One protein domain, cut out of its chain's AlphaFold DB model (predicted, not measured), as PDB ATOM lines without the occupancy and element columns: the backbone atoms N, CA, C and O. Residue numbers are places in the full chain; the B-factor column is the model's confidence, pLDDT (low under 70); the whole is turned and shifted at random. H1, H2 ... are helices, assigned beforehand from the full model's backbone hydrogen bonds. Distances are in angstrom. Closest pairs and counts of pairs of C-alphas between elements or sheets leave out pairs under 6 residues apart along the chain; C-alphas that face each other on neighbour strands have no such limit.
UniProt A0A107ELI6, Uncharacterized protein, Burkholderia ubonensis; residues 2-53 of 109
ATOM      1  N   SER A   2      41.344  24.737 -49.428       43.53
ATOM      2  CA  SER A   2      42.788  24.895 -49.267       43.53
ATOM      3  C   SER A   2      43.121  26.368 -49.454       43.53
ATOM      4  O   SER A   2      42.649  26.982 -50.406       43.53
ATOM      5  N   ASN A   3      43.900  26.946 -48.546       55.31
ATOM      6  CA  ASN A   3      44.459  28.280 -48.768       55.31
ATOM      7  C   ASN A   3      45.628  28.247 -49.767       55.31
ATOM      8  O   ASN A   3      46.173  29.302 -50.079       55.31
ATOM      9  N   ASP A   4      46.007  27.063 -50.261       54.94
ATOM     10  CA  ASP A   4      47.105  26.894 -51.214       54.94
ATOM     11  C   ASP A   4      46.758  27.402 -52.621       54.94
ATOM     12  O   ASP A   4      47.659  27.769 -53.367       54.94
ATOM     13  N   ASP A   5      45.471  27.481 -52.980       54.94
ATOM     14  CA  ASP A   5      45.072  27.750 -54.366       54.94
ATOM     15  C   ASP A   5      45.145  29.246 -54.750       54.94
ATOM     16  O   ASP A   5      45.249  29.552 -55.937       54.94
ATOM     17  N   GLN A   6      45.103  30.187 -53.785       61.81
ATOM     18  CA  GLN A   6      45.185  31.647 -54.025       61.81
ATOM     19  C   GLN A   6      45.748  32.439 -52.815       61.81
ATOM     20  O   GLN A   6      44.985  33.084 -52.080       61.81
ATOM     21  N   PRO A   7      47.079  32.448 -52.601       63.69
ATOM     22  CA  PRO A   7      47.701  33.092 -51.440       63.69
ATOM     23  C   PRO A   7      47.481  34.614 -51.389       63.69
ATOM     24  O   PRO A   7      47.204  35.152 -50.317       63.69
ATOM     25  N   GLU A   8      47.490  35.318 -52.527       65.56
ATOM     26  CA  GLU A   8      47.308  36.782 -52.559       65.56
ATOM     27  C   GLU A   8      45.948  37.232 -52.000       65.56
ATOM     28  O   GLU A   8      45.860  38.179 -51.210       65.56
ATOM     29  N   GLY A   9      44.871  36.534 -52.380       77.88
ATOM     30  CA  GLY A   9      43.521  36.824 -51.895       77.88
ATOM     31  C   GLY A   9      43.388  36.574 -50.394       77.88
ATOM     32  O   GLY A   9      42.738  37.350 -49.690       77.88
ATOM     33  N   PHE A  10      44.050  35.530 -49.890       79.06
ATOM     34  CA  PHE A  10      44.104  35.230 -48.465       79.06
ATOM     35  C   PHE A  10      44.863  36.312 -47.686       79.06
ATOM     36  O   PHE A  10      44.304  36.881 -46.746       79.06
ATOM     37  N   VAL A  11      46.085  36.658 -48.105       80.44
ATOM     38  CA  VAL A  11      46.931  37.673 -47.450       80.44
ATOM     39  C   VAL A  11      46.207  39.015 -47.376       80.44
ATOM     40  O   VAL A  11      46.083  39.596 -46.296       80.44
ATOM     41  N   LYS A  12      45.660  39.485 -48.506       84.31
ATOM     42  CA  LYS A  12      44.911  40.747 -48.564       84.31
ATOM     43  C   LYS A  12      43.696  40.730 -47.641       84.31
ATOM     44  O   LYS A  12      43.398  41.735 -47.002       84.31
ATOM     45  N   ARG A  13      42.992  39.597 -47.566       86.50
ATOM     46  CA  ARG A  13      41.816  39.459 -46.707       86.50
ATOM     47  C   ARG A  13      42.191  39.493 -45.231       86.50
ATOM     48  O   ARG A  13      41.514  40.188 -44.487       86.50
ATOM     49  N   MET A  14      43.244  38.786 -44.821       87.19
ATOM     50  CA  MET A  14      43.692  38.763 -43.425       87.19
ATOM     51  C   MET A  14      44.176  40.140 -42.964       87.19
ATOM     52  O   MET A  14      43.763  40.584 -41.901       87.19
ATOM     53  N   LYS A  15      44.951  40.854 -43.796       85.69
ATOM     54  CA  LYS A  15      45.415  42.228 -43.511       85.69
ATOM     55  C   LYS A  15      44.283  43.268 -43.453       85.69
ATOM     56  O   LYS A  15      44.498  44.377 -42.992       85.69
ATOM     57  N   ALA A  16      43.090  42.947 -43.954       88.81
ATOM     58  CA  ALA A  16      41.924  43.830 -43.890       88.81
ATOM     59  C   ALA A  16      41.019  43.557 -42.673       88.81
ATOM     60  O   ALA A  16      40.028  44.271 -42.478       88.81
ATOM     61  N   MET A  17      41.295  42.508 -41.889       89.56
ATOM     62  CA  MET A  17      40.501  42.187 -40.708       89.56
ATOM     63  C   MET A  17      40.975  43.017 -39.518       89.56
ATOM     64  O   MET A  17      42.119  42.898 -39.106       89.56
ATOM     65  N   HIS A  18      40.071  43.810 -38.943       91.00
ATOM     66  CA  HIS A  18      40.306  44.541 -37.697       91.00
ATOM     67  C   HIS A  18      39.388  44.045 -36.574       91.00
ATOM     68  O   HIS A  18      38.217  43.737 -36.856       91.00
ATOM     69  N   PRO A  19      39.852  44.049 -35.307       91.62
ATOM     70  CA  PRO A  19      39.060  43.591 -34.165       91.62
ATOM     71  C   PRO A  19      37.718  44.313 -34.001       91.62
ATOM     72  O   PRO A  19      36.748  43.691 -33.578       91.62
ATOM     73  N   ASP A  20      37.629  45.583 -34.412       91.38
ATOM     74  CA  ASP A  20      36.401  46.390 -34.344       91.38
ATOM     75  C   ASP A  20      35.237  45.792 -35.147       91.38
ATOM     76  O   ASP A  20      34.069  45.971 -34.807       91.38
ATOM     77  N   ARG A  21      35.551  45.094 -36.243       91.56
ATOM     78  CA  ARG A  21      34.559  44.469 -37.133       91.56
ATOM     79  C   ARG A  21      34.544  42.951 -36.997       91.56
ATOM     80  O   ARG A  21      33.488  42.335 -37.119       91.56
ATOM     81  N   TRP A  22      35.706  42.354 -36.746       92.31
ATOM     82  CA  TRP A  22      35.893  40.916 -36.587       92.31
ATOM     83  C   TRP A  22      36.632  40.640 -35.280       92.31
ATOM     84  O   TRP A  22      37.830  40.370 -35.300       92.31
ATOM     85  N   PRO A  23      35.946  40.670 -34.128       91.00
ATOM     86  CA  PRO A  23      36.602  40.524 -32.828       91.00
ATOM     87  C   PRO A  23      37.291  39.163 -32.655       91.00
ATOM     88  O   PRO A  23      38.203  39.023 -31.843       91.00
ATOM     89  N   GLN A  24      36.867  38.151 -33.416       91.62
ATOM     90  CA  GLN A  24      37.443  36.814 -33.405       91.62
ATOM     91  C   GLN A  24      37.564  36.281 -34.831       91.62
ATOM     92  O   GLN A  24      36.626  36.380 -35.626       91.62
ATOM     93  N   ILE A  25      38.714  35.679 -35.135       91.12
ATOM     94  CA  ILE A  25      39.000  35.057 -36.427       91.12
ATOM     95  C   ILE A  25      39.427  33.616 -36.173       91.12
ATOM     96  O   ILE A  25      40.300  33.352 -35.348       91.12
ATOM     97  N   LEU A  26      38.832  32.689 -36.919       90.69
ATOM     98  CA  LEU A  26      39.311  31.319 -37.019       90.69
ATOM     99  C   LEU A  26      39.757  31.072 -38.457       90.69
ATOM    100  O   LEU A  26      38.944  31.125 -39.377       90.69
ATOM    101  N   ALA A  27      41.043  30.792 -38.637       88.19
ATOM    102  CA  ALA A  27      41.633  30.511 -39.936       88.19
ATOM    103  C   ALA A  27      42.408  29.191 -39.886       88.19
ATOM    104  O   ALA A  27      43.100  28.900 -38.913       88.19
ATOM    105  N   ALA A  28      42.294  28.401 -40.951       85.62
ATOM    106  CA  ALA A  28      43.300  27.395 -41.265       85.62
ATOM    107  C   ALA A  28      44.439  28.103 -42.004       85.62
ATOM    108  O   ALA A  28      44.172  29.025 -42.767       85.62
ATOM    109  N   LEU A  29      45.685  27.707 -41.774       79.06
ATOM    110  CA  LEU A  29      46.857  28.275 -42.433       79.06
ATOM    111  C   LEU A  29      47.876  27.154 -42.636       79.06
ATOM    112  O   LEU A  29      48.127  26.391 -41.706       79.06
ATOM    113  N   CYS A  30      48.460  27.082 -43.829       76.69
ATOM    114  CA  CYS A  30      49.655  26.289 -44.102       76.69
ATOM    115  C   CYS A  30      50.844  27.255 -44.050       76.69
ATOM    116  O   CYS A  30      51.108  27.911 -45.061       76.69
ATOM    117  N   PRO A  31      51.471  27.448 -42.872       70.94
ATOM    118  CA  PRO A  31      52.514  28.446 -42.720       70.94
ATOM    119  C   PRO A  31      53.697  28.061 -43.599       70.94
ATOM    120  O   PRO A  31      54.217  26.957 -43.486       70.94
ATOM    121  N   ASP A  32      54.112  28.987 -44.450       79.00
ATOM    122  CA  ASP A  32      55.394  28.912 -45.133       79.00
ATOM    123  C   ASP A  32      56.098  30.244 -44.902       79.00
ATOM    124  O   ASP A  32      55.615  31.307 -45.304       79.00
ATOM    125  N   PHE A  33      57.165  30.190 -44.116       80.75
ATOM    126  CA  PHE A  33      57.958  31.361 -43.760       80.75
ATOM    127  C   PHE A  33      59.105  31.598 -44.741       80.75
ATOM    128  O   PHE A  33      59.720  32.661 -44.680       80.75
ATOM    129  N   ASP A  34      59.406  30.615 -45.588       80.44
ATOM    130  CA  ASP A  34      60.501  30.676 -46.547       80.44
ATOM    131  C   ASP A  34      59.980  30.974 -47.966       80.44
ATOM    132  O   ASP A  34      60.754  31.453 -48.793       80.44
ATOM    133  N   ASP A  35      58.678  30.787 -48.228       78.56
ATOM    134  CA  ASP A  35      57.983  31.238 -49.441       78.56
ATOM    135  C   ASP A  35      57.499  32.705 -49.327       78.56
ATOM    136  O   ASP A  35      56.516  32.996 -48.627       78.56
ATOM    137  N   PRO A  36      58.122  33.653 -50.061       73.19
ATOM    138  CA  PRO A  36      57.711  35.054 -50.063       73.19
ATOM    139  C   PRO A  36      56.288  35.269 -50.591       73.19
ATOM    140  O   PRO A  36      55.649  36.251 -50.217       73.19
ATOM    141  N   ALA A  37      55.771  34.370 -51.437       69.69
ATOM    142  CA  ALA A  37      54.432  34.493 -52.008       69.69
ATOM    143  C   ALA A  37      53.326  34.258 -50.967       69.69
ATOM    144  O   ALA A  37      52.220  34.782 -51.120       69.69
ATOM    145  N   LYS A  38      53.607  33.502 -49.894       73.19
ATOM    146  CA  LYS A  38      52.642  33.280 -48.804       73.19
ATOM    147  C   LYS A  38      52.625  34.410 -47.777       73.19
ATOM    148  O   LYS A  38      51.633  34.551 -47.066       73.19
ATOM    149  N   ASP A  39      53.702  35.196 -47.694       83.62
ATOM    150  CA  ASP A  39      53.853  36.366 -46.812       83.62
ATOM    151  C   ASP A  39      53.388  36.109 -45.359       83.62
ATOM    152  O   ASP A  39      52.812  36.968 -44.680       83.62
ATOM    153  N   THR A  40      53.611  34.879 -44.875       86.88
ATOM    154  CA  THR A  40      53.066  34.381 -43.603       86.88
ATOM    155  C   THR A  40      53.461  35.287 -42.441       86.88
ATOM    156  O   THR A  40      52.626  35.648 -41.611       86.88
ATOM    157  N   ALA A  41      54.732  35.692 -42.390       88.69
ATOM    158  CA  ALA A  41      55.253  36.539 -41.325       88.69
ATOM    159  C   ALA A  41      54.558  37.907 -41.283       88.69
ATOM    160  O   ALA A  41      54.165  38.343 -40.201       88.69
ATOM    161  N   ALA A  42      54.353  38.567 -42.428       88.81
ATOM    162  CA  ALA A  42      53.715  39.879 -42.444       88.81
ATOM    163  C   ALA A  42      52.219  39.800 -42.134       88.81
ATOM    164  O   ALA A  42      51.688  40.707 -41.500       88.81
ATOM    165  N   VAL A  43      51.529  38.723 -42.531       90.31
ATOM    166  CA  VAL A  43      50.131  38.500 -42.123       90.31
ATOM    167  C   VAL A  43      50.029  38.367 -40.607       90.31
ATOM    168  O   VAL A  43      49.219  39.052 -39.985       90.31
ATOM    169  N   LEU A  44      50.856  37.512 -39.999       93.06
ATOM    170  CA  LEU A  44      50.838  37.316 -38.548       93.06
ATOM    171  C   LEU A  44      51.256  38.587 -37.800       93.06
ATOM    172  O   LEU A  44      50.682  38.886 -36.756       93.06
ATOM    173  N   GLN A  45      52.215  39.346 -38.334       93.19
ATOM    174  CA  GLN A  45      52.620  40.621 -37.752       93.19
ATOM    175  C   GLN A  45      51.496  41.661 -37.830       93.19
ATOM    176  O   GLN A  45      51.156  42.230 -36.801       93.19
ATOM    177  N   SER A  46      50.855  41.828 -38.992       92.50
ATOM    178  CA  SER A  46      49.724  42.753 -39.170       92.50
ATOM    179  C   SER A  46      48.614  42.477 -38.159       92.50
ATOM    180  O   SER A  46      48.194  43.380 -37.453       92.50
ATOM    181  N   LEU A  47      48.204  41.213 -38.004       93.56
ATOM    182  CA  LEU A  47      47.159  40.858 -37.040       93.56
ATOM    183  C   LEU A  47      47.555  41.218 -35.599       93.56
ATOM    184  O   LEU A  47      46.709  41.644 -34.814       93.56
ATOM    185  N   ARG A  48      48.830  41.057 -35.225       94.56
ATOM    186  CA  ARG A  48      49.307  41.473 -33.897       94.56
ATOM    187  C   ARG A  48      49.291  42.984 -33.732       94.56
ATOM    188  O   ARG A  48      48.880  43.449 -32.672       94.56
ATOM    189  N   ASP A  49      49.743  43.711 -34.747       94.00
ATOM    190  CA  ASP A  49      49.782  45.174 -34.747       94.00
ATOM    191  C   ASP A  49      48.363  45.754 -34.645       94.00
ATOM    192  O   ASP A  49      48.142  46.725 -33.923       94.00
ATOM    193  N   ASP A  50      47.382  45.077 -35.250       93.31
ATOM    194  CA  ASP A  50      45.955  45.400 -35.155       93.31
ATOM    195  C   ASP A  50      45.324  45.011 -33.803       93.31
ATOM    196  O   ASP A  50      44.151  45.294 -33.563       93.31
ATOM    197  N   GLY A  51      46.084  44.377 -32.901       93.88
ATOM    198  CA  GLY A  51      45.672  44.058 -31.533       93.88
ATOM    199  C   GLY A  51      45.149  42.636 -31.315       93.88
ATOM    200  O   GLY A  51      44.691  42.319 -30.212       93.88
ATOM    201  N   TYR A  52      45.223  41.745 -32.310       94.50
ATOM    202  CA  TYR A  52      44.838  40.349 -32.107       94.50
ATOM    203  C   TYR A  52      45.842  39.598 -31.228       94.50
ATOM    204  O   TYR A  52      47.059  39.627 -31.428       94.50
ATOM    205  N   LYS A  53      45.307  38.811 -30.291       94.81
ATOM    206  CA  LYS A  53      46.060  37.757 -29.602       94.81
ATOM    207  C   LYS A  53      46.045  36.501 -30.467       94.81
ATOM    208  O   LYS A  53      44.976  35.966 -30.753       94.81
TER     209      LYS A  53
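This is residues 2 to 53 of the 109 residues of an uncharacterized protein of Burkholderia ubonensis (UniProt A0A107ELI6). With little regular structure, the domain is two short helices side by side, H1 and H2, running the same way, and a long loop, residues 16 to 39, that folds back from the end of H1 to the start of H2. The 52 printed residues include two named helices, H1 then H2, and no named strand; the class is all helix, with 19 residues in named elements. The whole is compact, with a radius of gyration of the C-alphas of 10.8 A, yet elongated, spanning 29 by 18 by 15 A.

H1, residues 7 to 15, and H2, residues 40 to 49, touch; their closest C-alphas, those of Lys 15 and Ser 46, are 6.1 A apart. Their lines stand at a shallow tilt of 11 degrees, the same way. In both helices every O i to N i+4 pair is within hydrogen-bond range.

H1 measures 12.3 A from C-alpha 7 at (47.701, 33.092, -51.440) to C-alpha 15. H2 measures 14.3 A and ends with C-alpha 49 at (49.782, 45.174, -34.747).

The two C-alphas farthest apart, those of Asp 20 and Asp 34, are 31.3 A apart. The link from H1 to H2 is long, 24 residues. The printed part has no cut. Residues 2 to 8 and residue 37 have pLDDT under 70.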